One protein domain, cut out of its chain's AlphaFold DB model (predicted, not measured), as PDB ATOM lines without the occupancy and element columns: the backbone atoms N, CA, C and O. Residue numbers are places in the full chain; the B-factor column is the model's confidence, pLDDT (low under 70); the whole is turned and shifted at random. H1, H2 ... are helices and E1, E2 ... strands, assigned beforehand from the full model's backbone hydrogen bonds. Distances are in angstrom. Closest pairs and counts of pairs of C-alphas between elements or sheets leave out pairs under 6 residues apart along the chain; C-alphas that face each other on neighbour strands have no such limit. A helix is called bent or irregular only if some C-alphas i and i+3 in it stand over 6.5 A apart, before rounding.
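Overview. This is residues 4 to 131 of the 133 residues of an uncharacterized protein of Candidatus Marinimicrobia bacterium (UniProt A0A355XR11). A ribbon of two antiparallel strands, E1 and E2, has the long helix H3 packed over one face; H2 packs beside the first part of H3, H1 slants across H2 and reaches out toward one end of the long axis, and H4 crosses the first half of H3 toward the other end. Two long links loop out from this body, and their residues 35 to 40 and 103 to 108 stick out free. The printed part has 128 residues, with four named helices and two named strands in the order E1 H1 H2 H3 E2 H4; the sheet's order is E1 - E2, and the class is mostly helix. It is elongated, spanning 50 by 31 by 28 A, yet only just compact, close to loose, with a radius of gyration of the C-alphas of 16.3 A.

Arrangement. The sheet pairs E1, residues 4 to 10, with E2, residues 93 to 100; they are antiparallel at 154 degrees. N 6 and O 97, 2.9 A apart, and N 95 and O 8, 2.9 A apart, are within hydrogen-bond range. H3, residues 72 to 90, comes closest to E1 at the C-alphas of Leu 7 and Ile 80, 7.1 A apart. H3 has a kink of 41 degrees near residue 84 and is irregular: C-alphas 85 and 88 are 7.6 A apart. H2, residues 51 to 62, only just touches H3, with 3 pairs of C-alphas within 8 A, through its residues 52 to 56 and residues 72 to 75 of H3; the closest C-alphas are those of Ser 52 and Pro 72, 5.5 A apart. Their tilt is shallow, 13 degrees, the same way. H1, residues 14 to 30, touches H2 at a steep tilt of 44 degrees, opposite ways, and the two form a helical hairpin; their closest C-alphas are those of Leu 17 and Tyr 62, 6.0 A apart. H4, residues 118 to 129, touches residues 74 to 81 of H3 at a steep tilt of 55 degrees, the same way, closest at the C-alphas of Asp 74 and His 120, 6.1 A apart. The helix packing is mostly crossed, but only just: 1 of these 3 pairs is at a shallow tilt. H1 and H3 are apart. Every O i to N i+4 pair is within hydrogen-bond range in H2 and H4, against 12 of 13 in H1 and 13 of 15 in H3.

Along the chain. E1 begins at C-alpha 4, (191.049, 40.589, 157.777), and is 18.9 A long; E2 is 22.9 A. H3 measures 24.1 A and H1 23.9 A, ending at C-alpha 30, (207.927, 56.584, 176.996). H2 is 16.3 A and H4 16.9 A, ending at C-alpha 129, (169.506, 42.880, 158.235).

Size, cuts and confidence. The C-alphas farthest apart are those of Pro 35 and Ile 130, 50.8 A. The printed part has no cut. The links H1 to H2, 20 residues, and E2 to H4, 17 residues, are long. The mean pLDDT of the printed part is 93.1, and no printed residue is under 70.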
ATOM      1  N   ILE A   4     191.169  39.445 156.884       85.94
ATOM      2  CA  ILE A   4     191.049  40.589 157.777       85.94
ATOM      3  C   ILE A   4     189.777  41.320 157.366       85.94
ATOM      4  O   ILE A   4     189.613  41.646 156.192       85.94
ATOM      5  N   HIS A   5     188.884  41.565 158.320       90.12
ATOM      6  CA  HIS A   5     187.724  42.421 158.103       90.12
ATOM      7  C   HIS A   5     188.153  43.875 158.250       90.12
ATOM      8  O   HIS A   5     188.733  44.246 159.271       90.12
ATOM      9  N   VAL A   6     187.876  44.681 157.230       92.56
ATOM     10  CA  VAL A   6     188.289  46.080 157.180       92.56
ATOM     11  C   VAL A   6     187.057  46.959 157.137       92.56
ATOM     12  O   VAL A   6     186.174  46.750 156.310       92.56
ATOM     13  N   LEU A   7     187.028  47.943 158.033       95.31
ATOM     14  CA  LEU A   7     186.137  49.089 157.956       95.31
ATOM     15  C   LEU A   7     186.959  50.280 157.476       95.31
ATOM     16  O   LEU A   7     187.856  50.737 158.184       95.31
ATOM     17  N   ARG A   8     186.629  50.791 156.298       96.19
ATOM     18  CA  ARG A   8     187.152  52.054 155.790       96.19
ATOM     19  C   ARG A   8     186.124  53.144 156.034       96.19
ATOM     20  O   ARG A   8     184.945  52.964 155.746       96.19
ATOM     21  N   ILE A   9     186.595  54.262 156.569       96.50
ATOM     22  CA  ILE A   9     185.794  55.456 156.822       96.50
ATOM     23  C   ILE A   9     186.417  56.592 156.015       96.50
ATOM     24  O   ILE A   9     187.625  56.817 156.104       96.50
ATOM     25  N   THR A  10     185.613  57.294 155.226       97.25
ATOM     26  CA  THR A  10     186.031  58.472 154.448       97.25
ATOM     27  C   THR A  10     185.246  59.701 154.893       97.25
ATOM     28  O   THR A  10     184.159  59.565 155.443       97.25
ATOM     29  N   GLY A  11     185.806  60.897 154.685       95.75
ATOM     30  CA  GLY A  11     185.212  62.157 155.162       95.75
ATOM     31  C   GLY A  11     185.623  62.556 156.587       95.75
ATOM     32  O   GLY A  11     185.137  63.548 157.111       95.75
ATOM     33  N   ILE A  12     186.530  61.807 157.227       96.25
ATOM     34  CA  ILE A  12     187.094  62.181 158.533       96.25
ATOM     35  C   ILE A  12     188.338  63.066 158.387       96.25
ATOM     36  O   ILE A  12     189.093  62.939 157.424       96.25
ATOM     37  N   ASP A  13     188.592  63.898 159.396       96.69
ATOM     38  CA  ASP A  13     189.866  64.581 159.601       96.69
ATOM     39  C   ASP A  13     190.907  63.566 160.093       96.69
ATOM     40  O   ASP A  13     191.002  63.225 161.279       96.69
ATOM     41  N   THR A  14     191.669  63.030 159.146       96.19
ATOM     42  CA  THR A  14     192.683  62.012 159.420       96.19
ATOM     43  C   THR A  14     193.855  62.556 160.224       96.19
ATOM     44  O   THR A  14     194.430  61.796 160.998       96.19
ATOM     45  N   GLN A  15     194.187  63.846 160.099       97.62
ATOM     46  CA  GLN A  15     195.272  64.460 160.867       97.62
ATOM     47  C   GLN A  15     194.903  64.498 162.343       97.62
ATOM     48  O   GLN A  15     195.669  64.016 163.175       97.62
ATOM     49  N   ARG A  16     193.691  64.959 162.667       97.81
ATOM     50  CA  ARG A  16     193.208  64.979 164.051       97.81
ATOM     51  C   ARG A  16     193.158  63.584 164.666       97.81
ATOM     52  O   ARG A  16     193.546  63.419 165.822       97.81
ATOM     53  N   LEU A  17     192.662  62.586 163.930       97.12
ATOM     54  CA  LEU A  17     192.641  61.211 164.437       97.12
ATOM     55  C   LEU A  17     194.061  60.648 164.602       97.12
ATOM     56  O   LEU A  17     194.314  59.991 165.608       97.12
ATOM     57  N   SER A  18     194.974  60.929 163.664       97.25
ATOM     58  CA  SER A  18     196.382  60.524 163.770       97.25
ATOM     59  C   SER A  18     197.012  61.113 165.019       97.25
ATOM     60  O   SER A  18     197.474  60.347 165.847       97.25
ATOM     61  N   SER A  19     196.909  62.429 165.238       98.31
ATOM     62  CA  SER A  19     197.501  63.081 166.413       98.31
ATOM     63  C   SER A  19     197.023  62.469 167.732       98.31
ATOM     64  O   SER A  19     197.816  62.283 168.645       98.31
ATOM     65  N   ILE A  20     195.743  62.086 167.824       98.19
ATOM     66  CA  ILE A  20     195.208  61.390 169.005       98.19
ATOM     67  C   ILE A  20     195.883  60.027 169.223       98.19
ATOM     68  O   ILE A  20     196.134  59.648 170.365       98.19
ATOM     69  N   LEU A  21     196.120  59.266 168.155       96.88
ATOM     70  CA  LEU A  21     196.749  57.946 168.236       96.88
ATOM     71  C   LEU A  21     198.269  58.046 168.420       96.88
ATOM     72  O   LEU A  21     198.839  57.224 169.131       96.88
ATOM     73  N   ASP A  22     198.897  59.063 167.837       97.62
ATOM     74  CA  ASP A  22     200.319  59.368 167.979       97.62
ATOM     75  C   ASP A  22     200.645  59.727 169.436       97.62
ATOM     76  O   ASP A  22     201.602  59.192 169.990       97.62
ATOM     77  N   GLU A  23     199.786  60.496 170.117       97.44
ATOM     78  CA  GLU A  23     199.901  60.735 171.566       97.44
ATOM     79  C   GLU A  23     199.908  59.423 172.377       97.44
ATOM     80  O   GLU A  23     200.668  59.277 173.335       97.44
ATOM     81  N   GLU A  24     199.084  58.436 172.009       96.25
ATOM     82  CA  GLU A  24     199.074  57.135 172.692       96.25
ATOM     83  C   GLU A  24     200.321  56.303 172.373       96.25
ATOM     84  O   GLU A  24     200.817  55.597 173.255       96.25
ATOM     85  N   LEU A  25     200.856  56.398 171.151       95.62
ATOM     86  CA  LEU A  25     202.135  55.780 170.793       95.62
ATOM     87  C   LEU A  25     203.292  56.404 171.576       95.62
ATOM     88  O   LEU A  25     204.125  55.667 172.105       95.62
ATOM     89  N   ASP A  26     203.311  57.727 171.722       97.06
ATOM     90  CA  ASP A  26     204.305  58.435 172.526       97.06
ATOM     91  C   ASP A  26     204.247  57.996 173.988       97.06
ATOM     92  O   ASP A  26     205.285  57.723 174.594       97.06
ATOM     93  N   ILE A  27     203.047  57.852 174.560       95.38
ATOM     94  CA  ILE A  27     202.893  57.304 175.914       95.38
ATOM     95  C   ILE A  27     203.478  55.891 175.980       95.38
ATOM     96  O   ILE A  27     204.258  55.608 176.884       95.38
ATOM     97  N   ILE A  28     203.137  55.013 175.029       93.81
ATOM     98  CA  ILE A  28     203.618  53.623 175.005       93.81
ATOM     99  C   ILE A  28     205.148  53.555 174.923       93.81
ATOM    100  O   ILE A  28     205.750  52.764 175.650       93.81
ATOM    101  N   HIS A  29     205.778  54.370 174.075       93.19
ATOM    102  CA  HIS A  29     207.234  54.400 173.915       93.19
ATOM    103  C   HIS A  29     207.957  54.978 175.133       93.19
ATOM    104  O   HIS A  29     209.052  54.525 175.463       93.19
ATOM    105  N   ASN A  30     207.349  55.954 175.811       95.50
ATOM    106  CA  ASN A  30     207.927  56.584 176.996       95.50
ATOM    107  C   ASN A  30     207.631  55.816 178.299       95.50
ATOM    108  O   ASN A  30     208.221  56.130 179.334       95.50
ATOM    109  N   THR A  31     206.739  54.816 178.283       94.81
ATOM    110  CA  THR A  31     206.469  53.970 179.454       94.81
ATOM    111  C   THR A  31     207.739  53.209 179.863       94.81
ATOM    112  O   THR A  31     208.279  52.442 179.062       94.81
ATOM    113  N   PRO A  32     208.207  53.344 181.121       94.44
ATOM    114  CA  PRO A  32     209.383  52.628 181.595       94.44
ATOM    115  C   PRO A  32     209.239  51.110 181.470       94.44
ATOM    116  O   PRO A  32     208.211  50.522 181.817       94.44
ATOM    117  N   VAL A  33     210.311  50.459 181.022       92.75
ATOM    118  CA  VAL A  33     210.372  49.000 180.905       92.75
ATOM    119  C   VAL A  33     210.305  48.365 182.294       92.75
ATOM    120  O   VAL A  33     211.025  48.764 183.208       92.75
ATOM    121  N   ASN A  34     209.472  47.335 182.458       92.69
ATOM    122  CA  ASN A  34     209.444  46.544 183.685       92.69
ATOM    123  C   ASN A  34     210.636  45.569 183.707       92.69
ATOM    124  O   ASN A  34     210.632  44.622 182.916       92.69
ATOM    125  N   PRO A  35     211.605  45.691 184.638       91.69
ATOM    126  CA  PRO A  35     212.796  44.836 184.644       91.69
ATOM    127  C   PRO A  35     212.490  43.339 184.781       91.69
ATOM    128  O   PRO A  35     213.279  42.503 184.355       91.69
ATOM    129  N   LYS A  36     211.341  42.978 185.370       92.75
ATOM    130  CA  LYS A  36     210.931  41.574 185.542       92.75
ATOM    131  C   LYS A  36     210.347  40.956 184.268       92.75
ATOM    132  O   LYS A  36     210.241  39.733 184.209       92.75
ATOM    133  N   LYS A  37     209.882  41.777 183.319       90.81
ATOM    134  CA  LYS A  37     209.235  41.373 182.055       90.81
ATOM    135  C   LYS A  37     209.525  42.423 180.970       90.81
ATOM    136  O   LYS A  37     208.598  43.132 180.564       90.81
ATOM    137  N   PRO A  38     210.794  42.591 180.562       88.31
ATOM    138  CA  PRO A  38     211.207  43.686 179.689       88.31
ATOM    139  C   PRO A  38     210.574  43.631 178.294       88.31
ATOM    140  O   PRO A  38     210.439  44.651 177.630       88.31
ATOM    141  N   GLU A  39     210.139  42.450 177.867       87.94
ATOM    142  CA  GLU A  39     209.470  42.210 176.593       87.94
ATOM    143  C   GLU A  39     207.992  42.638 176.570       87.94
ATOM    144  O   GLU A  39     207.341  42.557 175.529       87.94
ATOM    145  N   LYS A  40     207.425  43.053 177.711       87.81
ATOM    146  CA  LYS A  40     206.002  43.394 177.827       87.81
ATOM    147  C   LYS A  40     205.806  44.879 178.057       87.81
ATOM    148  O   LYS A  40     206.471  45.485 178.890       87.81
ATOM    149  N   TYR A  41     204.788  45.420 177.393       89.75
ATOM    150  CA  TYR A  41     204.278  46.746 177.712       89.75
ATOM    151  C   TYR A  41     203.817  46.782 179.176       89.75
ATOM    152  O   TYR A  41     202.891  46.058 179.555       89.75
ATOM    153  N   ALA A  42     204.498  47.582 180.000       91.00
ATOM    154  CA  ALA A  42     204.348  47.548 181.454       91.00
ATOM    155  C   ALA A  42     202.934  47.938 181.912       91.00
ATOM    156  O   ALA A  42     202.390  47.308 182.818       91.00
ATOM    157  N   ASP A  43     202.318  48.897 181.221       93.12
ATOM    158  CA  ASP A  43     200.979  49.403 181.534       93.12
ATOM    159  C   ASP A  43     199.857  48.627 180.829       93.12
ATOM    160  O   ASP A  43     198.691  49.034 180.860       93.12
ATOM    161  N   PHE A  44     200.171  47.498 180.179       92.56
ATOM    162  CA  PHE A  44     199.170  46.707 179.476       92.56
ATOM    163  C   PHE A  44     198.043  46.265 180.416       92.56
ATOM    164  O   PHE A  44     198.249  45.592 181.429       92.56
ATOM    165  N   SER A  45     196.810  46.561 180.016       92.31
ATOM    166  CA  SER A  45     195.610  46.089 180.695       92.31
ATOM    167  C   SER A  45     194.520  45.821 179.679       92.31
ATOM    168  O   SER A  45     194.135  46.725 178.943       92.31
ATOM    169  N   ILE A  46     193.961  44.608 179.688       87.38
ATOM    170  CA  ILE A  46     192.884  44.215 178.767       87.38
ATOM    171  C   ILE A  46     191.736  45.233 178.809       87.38
ATOM    172  O   ILE A  46     191.251  45.651 177.765       87.38
ATOM    173  N   TYR A  47     191.354  45.688 180.005       88.88
ATOM    174  CA  TYR A  47     190.188  46.547 180.218       88.88
ATOM    175  C   TYR A  47     190.423  48.037 179.953       88.88
ATOM    176  O   TYR A  47     189.454  48.763 179.722       88.88
ATOM    177  N   LYS A  48     191.675  48.504 180.032       88.75
ATOM    178  CA  LYS A  48     191.995  49.944 180.043       88.75
ATOM    179  C   LYS A  48     193.036  50.362 179.007       88.75
ATOM    180  O   LYS A  48     192.872  51.404 178.391       88.75
ATOM    181  N   ARG A  49     194.090  49.571 178.800       92.94
ATOM    182  CA  ARG A  49     195.237  49.907 177.937       92.94
ATOM    183  C   ARG A  49     195.661  48.708 177.090       92.94
ATOM    184  O   ARG A  49     196.798  48.245 177.142       92.94
ATOM    185  N   SER A  50     194.706  48.155 176.352       93.50
ATOM    186  CA  SER A  50     194.962  47.239 175.244       93.50
ATOM    187  C   SER A  50     194.819  47.990 173.923       93.50
ATOM    188  O   SER A  50     194.215  49.058 173.883       93.50
ATOM    189  N   CYS A  51     195.314  47.418 172.824       90.69
ATOM    190  CA  CYS A  51     195.135  48.005 171.492       90.69
ATOM    191  C   CYS A  51     193.652  48.306 171.192       90.69
ATOM    192  O   CYS A  51     193.313  49.395 170.739       90.69
ATOM    193  N   SER A  52     192.741  47.391 171.544       94.38
ATOM    194  CA  SER A  52     191.302  47.611 171.368       94.38
ATOM    195  C   SER A  52     190.779  48.785 172.196       94.38
ATOM    196  O   SER A  52     190.053  49.624 171.671       94.38
ATOM    197  N   THR A  53     191.145  48.892 173.475       95.75
ATOM    198  CA  THR A  53     190.639  49.992 174.309       95.75
ATOM    199  C   THR A  53     191.267  51.333 173.936       95.75
ATOM    200  O   THR A  53     190.552  52.322 173.926       95.75
ATOM    201  N   ILE A  54     192.540  51.357 173.528       96.81
ATOM    202  CA  ILE A  54     193.212  52.559 173.009       96.81
ATOM    203  C   ILE A  54     192.508  53.060 171.743       96.81
ATOM    204  O   ILE A  54     192.135  54.226 171.671       96.81
ATOM    205  N   ILE A  55     192.234  52.178 170.774       96.94
ATOM    206  CA  ILE A  55     191.506  52.555 169.550       96.94
ATOM    207  C   ILE A  55     190.088  53.033 169.881       96.94
ATOM    208  O   ILE A  55     189.641  54.046 169.348       96.94
ATOM    209  N   ARG A  56     189.372  52.329 170.770       97.56
ATOM    210  CA  ARG A  56     188.039  52.740 171.239       97.56
ATOM    211  C   ARG A  56     188.075  54.159 171.797       97.56
ATOM    212  O   ARG A  56     187.278  54.996 171.382       97.56
ATOM    213  N   ASP A  57     188.986  54.411 172.727       97.69
ATOM    214  CA  ASP A  57     189.080  55.682 173.437       97.69
ATOM    215  C   ASP A  57     189.545  56.799 172.493       97.69
ATOM    216  O   ASP A  57     189.000  57.900 172.544       97.69
ATOM    217  N   GLY A  58     190.433  56.495 171.542       97.38
ATOM    218  CA  GLY A  58     190.828  57.406 170.469       97.38
ATOM    219  C   GLY A  58     189.661  57.804 169.559       97.38
ATOM    220  O   GLY A  58     189.455  58.989 169.299       97.38
ATOM    221  N   LEU A  59     188.827  56.847 169.137       97.50
ATOM    222  CA  LEU A  59     187.620  57.130 168.345       97.50
ATOM    223  C   LEU A  59     186.594  57.963 169.135       97.50
ATOM    224  O   LEU A  59     185.967  58.866 168.574       97.50
ATOM    225  N   LEU A  60     186.443  57.693 170.437       97.88
ATOM    226  CA  LEU A  60     185.602  58.498 171.328       97.88
ATOM    227  C   LEU A  60     186.148  59.931 171.471       97.88
ATOM    228  O   LEU A  60     185.381  60.886 171.349       97.88
ATOM    229  N   LYS A  61     187.465  60.094 171.663       97.94
ATOM    230  CA  LYS A  61     188.153  61.398 171.760       97.94
ATOM    231  C   LYS A  61     188.078  62.191 170.451       97.94
ATOM    232  O   LYS A  61     187.934  63.414 170.481       97.94
ATOM    233  N   TYR A  62     188.108  61.513 169.305       97.50
ATOM    234  CA  TYR A  62     187.893  62.133 167.997       97.50
ATOM    235  C   TYR A  62     186.479  62.730 167.874       97.50
ATOM    236  O   TYR A  62     186.305  63.825 167.335       97.50
ATOM    237  N   GLY A  63     185.474  62.056 168.440       96.44
ATOM    238  CA  GLY A  63     184.103  62.565 168.531       96.44
ATOM    239  C   GLY A  63     183.016  61.559 168.160       96.44
ATOM    240  O   GLY A  63     181.831  61.896 168.238       96.44
ATOM    241  N   PHE A  64     183.379  60.327 167.785       96.88
ATOM    242  CA  PHE A  64     182.389  59.270 167.610       96.88
ATOM    243  C   PHE A  64     181.730  58.943 168.947       96.88
ATOM    244  O   PHE A  64     182.374  58.889 169.990       96.88
ATOM    245  N   LYS A  65     180.424  58.684 168.930       96.62
ATOM    246  CA  LYS A  65     179.663  58.397 170.150       96.62
ATOM    247  C   LYS A  65     179.345  56.914 170.271       96.62
ATOM    248  O   LYS A  65     179.107  56.240 169.270       96.62
ATOM    249  N   LYS A  66     179.242  56.442 171.519       96.06
ATOM    250  CA  LYS A  66     178.709  55.117 171.898       96.06
ATOM    251  C   LYS A  66     179.497  53.908 171.369       96.06
ATOM    252  O   LYS A  66     178.960  52.799 171.392       96.06
ATOM    253  N   ILE A  67     180.739  54.110 170.925       96.19
ATOM    254  CA  ILE A  67     181.658  53.015 170.606       96.19
ATOM    255  C   ILE A  67     182.087  52.355 171.916       96.19
ATOM    256  O   ILE A  67     182.502  53.021 172.863       96.19
ATOM    257  N   ASP A  68     181.949  51.038 171.972       94.12
ATOM    258  CA  ASP A  68     182.300  50.207 173.116       94.12
ATOM    259  C   ASP A  68     182.891  48.869 172.661       94.12
ATOM    260  O   ASP A  68     183.027  48.611 171.472       94.12
ATOM    261  N   GLY A  69     183.310  48.045 173.619       92.12
ATOM    262  CA  GLY A  69     184.006  46.790 173.353       92.12
ATOM    263  C   GLY A  69     185.414  46.789 173.939       92.12
ATOM    264  O   GLY A  69     186.138  47.782 173.899       92.12
ATOM    265  N   ILE A  70     185.772  45.664 174.551       91.81
ATOM    266  CA  ILE A  70     187.105  45.424 175.124       91.81
ATOM    267  C   ILE A  70     187.888  44.455 174.236       91.81
ATOM    268  O   ILE A  70     189.092  44.603 174.060       91.81
ATOM    269  N   LEU A  71     187.198  43.471 173.657       92.44
ATOM    270  CA  LEU A  71     187.788  42.519 172.725       92.44
ATOM    271  C   LEU A  71     187.791  43.089 171.297       92.44
ATOM    272  O   LEU A  71     186.849  43.794 170.933       92.44
ATOM    273  N   PRO A  72     188.770  42.719 170.451       91.81
ATOM    274  CA  PRO A  72     188.877  43.232 169.086       91.81
ATOM    275  C   PRO A  72     187.599  43.088 168.254       91.81
ATOM    276  O   PRO A  72     187.156  44.044 167.624       91.81
ATOM    277  N   ARG A  73     186.966  41.906 168.275       92.31
ATOM    278  CA  ARG A  73     185.749  41.656 167.485       92.31
ATOM    279  C   ARG A  73     184.531  42.393 168.035       92.31
ATOM    280  O   ARG A  73     183.695  42.847 167.261       92.31
ATOM    281  N   ASP A  74     184.449  42.505 169.357       94.38
ATOM    282  CA  ASP A  74     183.406  43.265 170.035       94.38
ATOM    283  C   ASP A  74     183.494  44.753 169.651       94.38
ATOM    284  O   ASP A  74     182.518  45.323 169.159       94.38
ATOM    285  N   LEU A  75     184.690  45.338 169.767       95.88
ATOM    286  CA  LEU A  75     184.968  46.705 169.336       95.88
ATOM    287  C   LEU A  75     184.624  46.916 167.864       95.88
ATOM    288  O   LEU A  75     183.935  47.870 167.526       95.88
ATOM    289  N   PHE A  76     185.081  46.022 166.988       95.38
ATOM    290  CA  PHE A  76     184.872  46.151 165.549       95.38
ATOM    291  C   PHE A  76     183.384  46.256 165.190       95.38
ATOM    292  O   PHE A  76     182.979  47.173 164.477       95.38
ATOM    293  N   VAL A  77     182.549  45.369 165.744       96.00
ATOM    294  CA  VAL A  77     181.097  45.394 165.517       96.00
ATOM    295  C   VAL A  77     180.463  46.668 166.077       96.00
ATOM    296  O   VAL A  77     179.639  47.290 165.400       96.00
ATOM    297  N   SER A  78     180.850  47.077 167.288       97.19
ATOM    298  CA  SER A  78     180.338  48.309 167.892       97.19
ATOM    299  C   SER A  78     180.704  49.543 167.066       97.19
ATOM    300  O   SER A  78     179.849  50.402 166.828       97.19
ATOM    301  N   THR A  79     181.938  49.614 166.564       97.31
ATOM    302  CA  THR A  79     182.407  50.699 165.699       97.31
ATOM    303  C   THR A  79     181.594  50.755 164.413       97.31
ATOM    304  O   THR A  79     181.011  51.801 164.139       97.31
ATOM    305  N   ILE A  80     181.456  49.650 163.668       97.00
ATOM    306  CA  ILE A  80     180.662  49.632 162.424       97.00
ATOM    307  C   ILE A  80     179.250  50.161 162.680       97.00
ATOM    308  O   ILE A  80     178.782  51.071 161.998       97.00
ATOM    309  N   PHE A  81     178.582  49.621 163.700       97.19
ATOM    310  CA  PHE A  81     177.207  49.980 164.019       97.19
ATOM    311  C   PHE A  81     177.049  51.461 164.371       97.19
ATOM    312  O   PHE A  81     176.120  52.123 163.901       97.19
ATOM    313  N   ASN A  82     177.939  51.998 165.205       97.06
ATOM    314  CA  ASN A  82     177.828  53.374 165.673       97.06
ATOM    315  C   ASN A  82     178.303  54.392 164.633       97.06
ATOM    316  O   ASN A  82     177.687  55.454 164.531       97.06
ATOM    317  N   VAL A  83     179.337  54.088 163.846       96.50
ATOM    318  CA  VAL A  83     179.770  54.940 162.727       96.50
ATOM    319  C   VAL A  83     178.667  54.979 161.669       96.50
ATOM    320  O   VAL A  83     178.269  56.065 161.257       96.50
ATOM    321  N   TYR A  84     178.060  53.835 161.323       96.00
ATOM    322  CA  TYR A  84     176.946  53.789 160.370       96.00
ATOM    323  C   TYR A  84     175.770  54.668 160.814       96.00
ATOM    324  O   TYR A  84     175.213  55.422 160.017       96.00
ATOM    325  N   LYS A  85     175.414  54.629 162.104       95.94
ATOM    326  CA  LYS A  85     174.354  55.486 162.665       95.94
ATOM    327  C   LYS A  85     174.692  56.974 162.657       95.94
ATOM    328  O   LYS A  85     173.779  57.794 162.633       95.94
ATOM    329  N   GLN A  86     175.971  57.320 162.718       95.69
ATOM    330  CA  GLN A  86     176.439  58.706 162.762       95.69
ATOM    331  C   GLN A  86     176.800  59.256 161.382       95.69
ATOM    332  O   GLN A  86     177.006  60.461 161.263       95.69
ATOM    333  N   LYS A  87     176.799  58.413 160.340       95.12
ATOM    334  CA  LYS A  87     177.345  58.737 159.021       95.12
ATOM    335  C   LYS A  87     176.807  60.031 158.410       95.12
ATOM    336  O   LYS A  87     177.573  60.885 157.997       95.12
ATOM    337  N   ARG A  88     175.482  60.223 158.471       93.44
ATOM    338  CA  ARG A  88     174.807  61.419 157.940       93.44
ATOM    339  C   ARG A  88     175.116  62.679 158.742       93.44
ATOM    340  O   ARG A  88     175.193  63.755 158.177       93.44
ATOM    341  N   ASN A  89     175.264  62.547 160.059       94.62
ATOM    342  CA  ASN A  89     175.479  63.691 160.943       94.62
ATOM    343  C   ASN A  89     176.927  64.181 160.902       94.62
ATOM    344  O   ASN A  89     177.185  65.330 161.240       94.62
ATOM    345  N   MET A  90     177.859  63.290 160.567       94.38
ATOM    346  CA  MET A  90     179.288  63.589 160.486       94.38
ATOM    347  C   MET A  90     179.771  63.781 159.046       94.38
ATOM    348  O   MET A  90     180.954  64.025 158.871       94.38
ATOM    349  N   ASP A  91     178.878  63.664 158.057       95.56
ATOM    350  CA  ASP A  91     179.197  63.714 156.625       95.56
ATOM    351  C   ASP A  91     180.334  62.752 156.231       95.56
ATOM    352  O   ASP A  91     181.340  63.121 155.631       95.56
ATOM    353  N   ILE A  92     180.194  61.490 156.653       96.31
ATOM    354  CA  ILE A  92     181.172  60.428 156.396       96.31
ATOM    355  C   ILE A  92     180.543  59.264 155.643       96.31
ATOM    356  O   ILE A  92     179.356  58.959 155.798       96.31
ATOM    357  N   ASP A  93     181.394  58.532 154.936       95.69
ATOM    358  CA  ASP A  93     181.042  57.295 154.252       95.69
ATOM    359  C   ASP A  93     181.784  56.098 154.842       95.69
ATOM    360  O   ASP A  93     182.818  56.228 155.503       95.69
ATOM    361  N   LEU A  94     181.203  54.915 154.637       94.88
ATOM    362  CA  LEU A  94     181.720  53.656 155.147       94.88
ATOM    363  C   LEU A  94     181.785  52.630 154.026       94.88
ATOM    364  O   LEU A  94     180.809  52.429 153.304       94.88
ATOM    365  N   GLU A  95     182.898  51.916 153.967       95.38
ATOM    366  CA  GLU A  95     183.099  50.768 153.093       95.38
ATOM    367  C   GLU A  95     183.594  49.590 153.938       95.38
ATOM    368  O   GLU A  95     184.484  49.734 154.781       95.38
ATOM    369  N   LEU A  96     182.999  48.417 153.725       94.94
ATOM    370  CA  LEU A  96     183.399  47.179 154.381       94.94
ATOM    371  C   LEU A  96     183.897  46.200 153.338       94.94
ATOM    372  O   LEU A  96     183.217  45.913 152.357       94.94
ATOM    373  N   TYR A  97     185.084  45.664 153.575       93.06
ATOM    374  CA  TYR A  97     185.680  44.674 152.696       93.06
ATOM    375  C   TYR A  97     186.572  43.727 153.485       93.06
ATOM    376  O   TYR A  97     186.766  43.851 154.699       93.06
ATOM    377  N   THR A  98     187.095  42.728 152.783       91.25
ATOM    378  CA  THR A  98     188.027  41.769 153.361       91.25
ATOM    379  C   THR A  98     189.363  41.820 152.645       91.25
ATOM    380  O   THR A  98     189.426  42.027 151.437       91.25
ATOM    381  N   MET A  99     190.437  41.627 153.402       90.44
ATOM    382  CA  MET A  99     191.800  41.543 152.878       90.44
ATOM    383  C   MET A  99     192.435  40.204 153.252       90.44
ATOM    384  O   MET A  99     192.077  39.627 154.282       90.44
ATOM    385  N   PRO A 100     193.384  39.680 152.461       88.06
ATOM    386  CA  PRO A 100     194.161  38.523 152.879       88.06
ATOM    387  C   PRO A 100     194.993  38.869 154.118       88.06
ATOM    388  O   PRO A 100     195.577  39.946 154.216       88.06
ATOM    389  N   GLN A 101     195.056  37.945 155.074       85.38
ATOM    390  CA  GLN A 101     195.937  38.106 156.224       85.38
ATOM    391  C   GLN A 101     197.409  37.994 155.796       85.38
ATOM    392  O   GLN A 101     197.784  37.030 155.123       85.38
ATOM    393  N   LEU A 102     198.245  38.934 156.252       85.44
ATOM    394  CA  LEU A 102     199.696  38.832 156.111       85.44
ATOM    395  C   LEU A 102     200.221  37.628 156.909       85.44
ATOM    396  O   LEU A 102     199.813  37.388 158.052       85.44
ATOM    397  N   LYS A 103     201.118  36.863 156.288       86.00
ATOM    398  CA  LYS A 103     201.801  35.723 156.900       86.00
ATOM    399  C   LYS A 103     203.261  36.086 157.091       86.00
ATOM    400  O   LYS A 103     203.921  36.444 156.121       86.00
ATOM    401  N   VAL A 104     203.736  35.964 158.322       86.44
ATOM    402  CA  VAL A 104     205.124  36.230 158.692       86.44
ATOM    403  C   VAL A 104     205.647  35.033 159.493       86.44
ATOM    404  O   VAL A 104     204.862  34.437 160.237       86.44
ATOM    405  N   PRO A 105     206.907  34.609 159.307       88.81
ATOM    406  CA  PRO A 105     207.458  33.451 160.011       88.81
ATOM    407  C   PRO A 105     207.594  33.663 161.529       88.81
ATOM    408  O   PRO A 105     207.620  32.691 162.279       88.81
ATOM    409  N   GLU A 106     207.634  34.909 161.996       88.06
ATOM    410  CA  GLU A 106     207.864  35.287 163.394       88.06
ATOM    411  C   GLU A 106     206.613  35.170 164.278       88.06
ATOM    412  O   GLU A 106     206.723  35.213 165.503       88.06
ATOM    413  N   ALA A 107     205.417  35.040 163.691       83.06
ATOM    414  CA  ALA A 107     204.164  35.061 164.438       83.06
ATOM    415  C   ALA A 107     203.167  33.993 163.959       83.06
ATOM    416  O   ALA A 107     203.026  33.751 162.757       83.06
ATOM    417  N   PRO A 108     202.404  33.375 164.883       84.69
ATOM    418  CA  PRO A 108     201.323  32.481 164.502       84.69
ATOM    419  C   PRO A 108     200.239  33.240 163.732       84.69
ATOM    420  O   PRO A 108     200.059  34.451 163.871       84.69
ATOM    421  N   TYR A 109     199.457  32.511 162.937       82.94
ATOM    422  CA  TYR A 109     198.346  33.122 162.217       82.94
ATOM    423  C   TYR A 109     197.313  33.720 163.175       82.94
ATOM    424  O   TYR A 109     196.884  33.070 164.130       82.94
ATOM    425  N   SER A 110     196.851  34.929 162.850       77.38
ATOM    426  CA  SER A 110     195.794  35.611 163.584       77.38
ATOM    427  C   SER A 110     194.540  34.743 163.689       77.38
ATOM    428  O   SER A 110     194.119  34.072 162.736       77.38
ATOM    429  N   VAL A 111     193.949  34.729 164.883       81.62
ATOM    430  CA  VAL A 111     192.730  33.988 165.213       81.62
ATOM    431  C   VAL A 111     191.609  34.992 165.433       81.62
ATOM    432  O   VAL A 111     191.771  35.964 166.166       81.62
ATOM    433  N   MET A 112     190.447  34.740 164.826       81.38
ATOM    434  CA  MET A 112     189.269  35.567 165.061       81.38
ATOM    435  C   MET A 112     188.840  35.448 166.526       81.38
ATOM    436  O   MET A 112     188.450  34.373 166.984       81.38
ATOM    437  N   THR A 113     188.888  36.561 167.255       83.81
ATOM    438  CA  THR A 113     188.407  36.623 168.638       83.81
ATOM    439  C   THR A 113     186.904  36.322 168.681       83.81
ATOM    440  O   THR A 113     186.163  36.795 167.812       83.81
ATOM    441  N   PRO A 114     186.404  35.546 169.657       84.81
ATOM    442  CA  PRO A 114     184.970  35.314 169.781       84.81
ATOM    443  C   PRO A 114     184.218  36.622 170.065       84.81
ATOM    444  O   PRO A 114     184.719  37.505 170.757       84.81
ATOM    445  N   LEU A 115     182.997  36.735 169.530       88.81
ATOM    446  CA  LEU A 115     182.081  37.830 169.853       88.81
ATOM    447  C   LEU A 115     181.352  37.461 171.147       88.81
ATOM    448  O   LEU A 115     180.392  36.678 171.126       88.81
ATOM    449  N   MET A 116     181.863  37.939 172.278       87.38
ATOM    450  CA  MET A 116     181.400  37.508 173.598       87.38
ATOM    451  C   MET A 116     180.227  38.355 174.091       87.38
ATOM    452  O   MET A 116     179.354  37.835 174.786       87.38
ATOM    453  N   ASN A 117     180.154  39.630 173.700       91.31
ATOM    454  CA  ASN A 117     179.142  40.543 174.212       91.31
ATOM    455  C   ASN A 117     177.778  40.367 173.513       91.31
ATOM    456  O   ASN A 117     177.658  40.483 172.291       91.31
ATOM    457  N   ILE A 118     176.712  40.145 174.293       92.44
ATOM    458  CA  ILE A 118     175.337  39.988 173.784       92.44
ATOM    459  C   ILE A 118     174.855  41.246 173.052       92.44
ATOM    460  O   ILE A 118     174.261  41.134 171.980       92.44
ATOM    461  N   LYS A 119     175.147  42.444 173.573       94.25
ATOM    462  CA  LYS A 119     174.797  43.712 172.917       94.25
ATOM    463  C   LYS A 119     175.377  43.764 171.507       94.25
ATOM    464  O   LYS A 119     174.684  44.152 170.571       94.25
ATOM    465  N   HIS A 120     176.628  43.346 171.341       94.12
ATOM    466  CA  HIS A 120     177.312  43.426 170.053       94.12
ATOM    467  C   HIS A 120     176.864  42.306 169.114       94.12
ATOM    468  O   HIS A 120     176.749  42.519 167.913       94.12
ATOM    469  N   ARG A 121     176.460  41.144 169.645       93.88
ATOM    470  CA  ARG A 121     175.731  40.135 168.856       93.88
ATOM    471  C   ARG A 121     174.426  40.686 168.285       93.88
ATOM    472  O   ARG A 121     174.104  40.394 167.138       93.88
ATOM    473  N   LEU A 122     173.680  41.475 169.059       94.75
ATOM    474  CA  LEU A 122     172.463  42.129 168.570       94.75
ATOM    475  C   LEU A 122     172.784  43.190 167.513       94.75
ATOM    476  O   LEU A 122     172.152  43.191 166.464       94.75
ATOM    477  N   GLN A 123     173.801  44.029 167.737       95.25
ATOM    478  CA  GLN A 123     174.267  44.994 166.731       95.25
ATOM    479  C   GLN A 123     174.653  44.299 165.420       95.25
ATOM    480  O   GLN A 123     174.218  44.737 164.364       95.25
ATOM    481  N   LEU A 124     175.388  43.184 165.480       94.56
ATOM    482  CA  LEU A 124     175.747  42.399 164.296       94.56
ATOM    483  C   LEU A 124     174.511  41.883 163.548       94.56
ATOM    484  O   LEU A 124     174.453  41.973 162.328       94.56
ATOM    485  N   LYS A 125     173.493  41.383 164.263       94.38
ATOM    486  CA  LYS A 125     172.233  40.964 163.628       94.38
ATOM    487  C   LYS A 125     171.552  42.119 162.896       94.38
ATOM    488  O   LYS A 125     171.039  41.911 161.803       94.38
ATOM    489  N   GLU A 126     171.542  43.314 163.482       95.00
ATOM    490  CA  GLU A 126     170.985  44.503 162.830       95.00
ATOM    491  C   GLU A 126     171.799  44.911 161.598       95.00
ATOM    492  O   GLU A 126     171.208  45.211 160.565       95.00
ATOM    493  N   LEU A 127     173.134  44.856 161.674       93.12
ATOM    494  CA  LEU A 127     174.023  45.121 160.538       93.12
ATOM    495  C   LEU A 127     173.782  44.158 159.365       93.12
ATOM    496  O   LEU A 127     173.724  44.600 158.219       93.12
ATOM    497  N   ASN A 128     173.556  42.874 159.650       93.25
ATOM    498  CA  ASN A 128     173.231  41.883 158.621       93.25
ATOM    499  C   ASN A 128     171.858  42.153 157.979       93.25
ATOM    500  O   ASN A 128     171.699  42.013 156.772       93.25
ATOM    501  N   LYS A 129     170.851  42.568 158.764       93.75
ATOM    502  CA  LYS A 129     169.506  42.880 158.235       93.75
ATOM    503  C   LYS A 129     169.520  44.033 157.235       93.75
ATOM    504  O   LYS A 129     168.745  44.019 156.287       93.75
ATOM    505  N   ILE A 130     170.373  45.032 157.461       91.06
ATOM    506  CA  ILE A 130     170.518  46.188 156.566       91.06
ATOM    507  C   ILE A 130     171.494  45.926 155.407       91.06
ATOM    508  O   ILE A 130     171.757  46.842 154.632       91.06
ATOM    509  N   GLY A 131     172.036  44.707 155.295       87.62
ATOM    510  CA  GLY A 131     172.951  44.306 154.225       87.62
ATOM    511  C   GLY A 131     174.337  44.945 154.303       87.62
ATOM    512  O   GLY A 131     174.990  45.088 153.275       87.62
TER     513      GLY A 131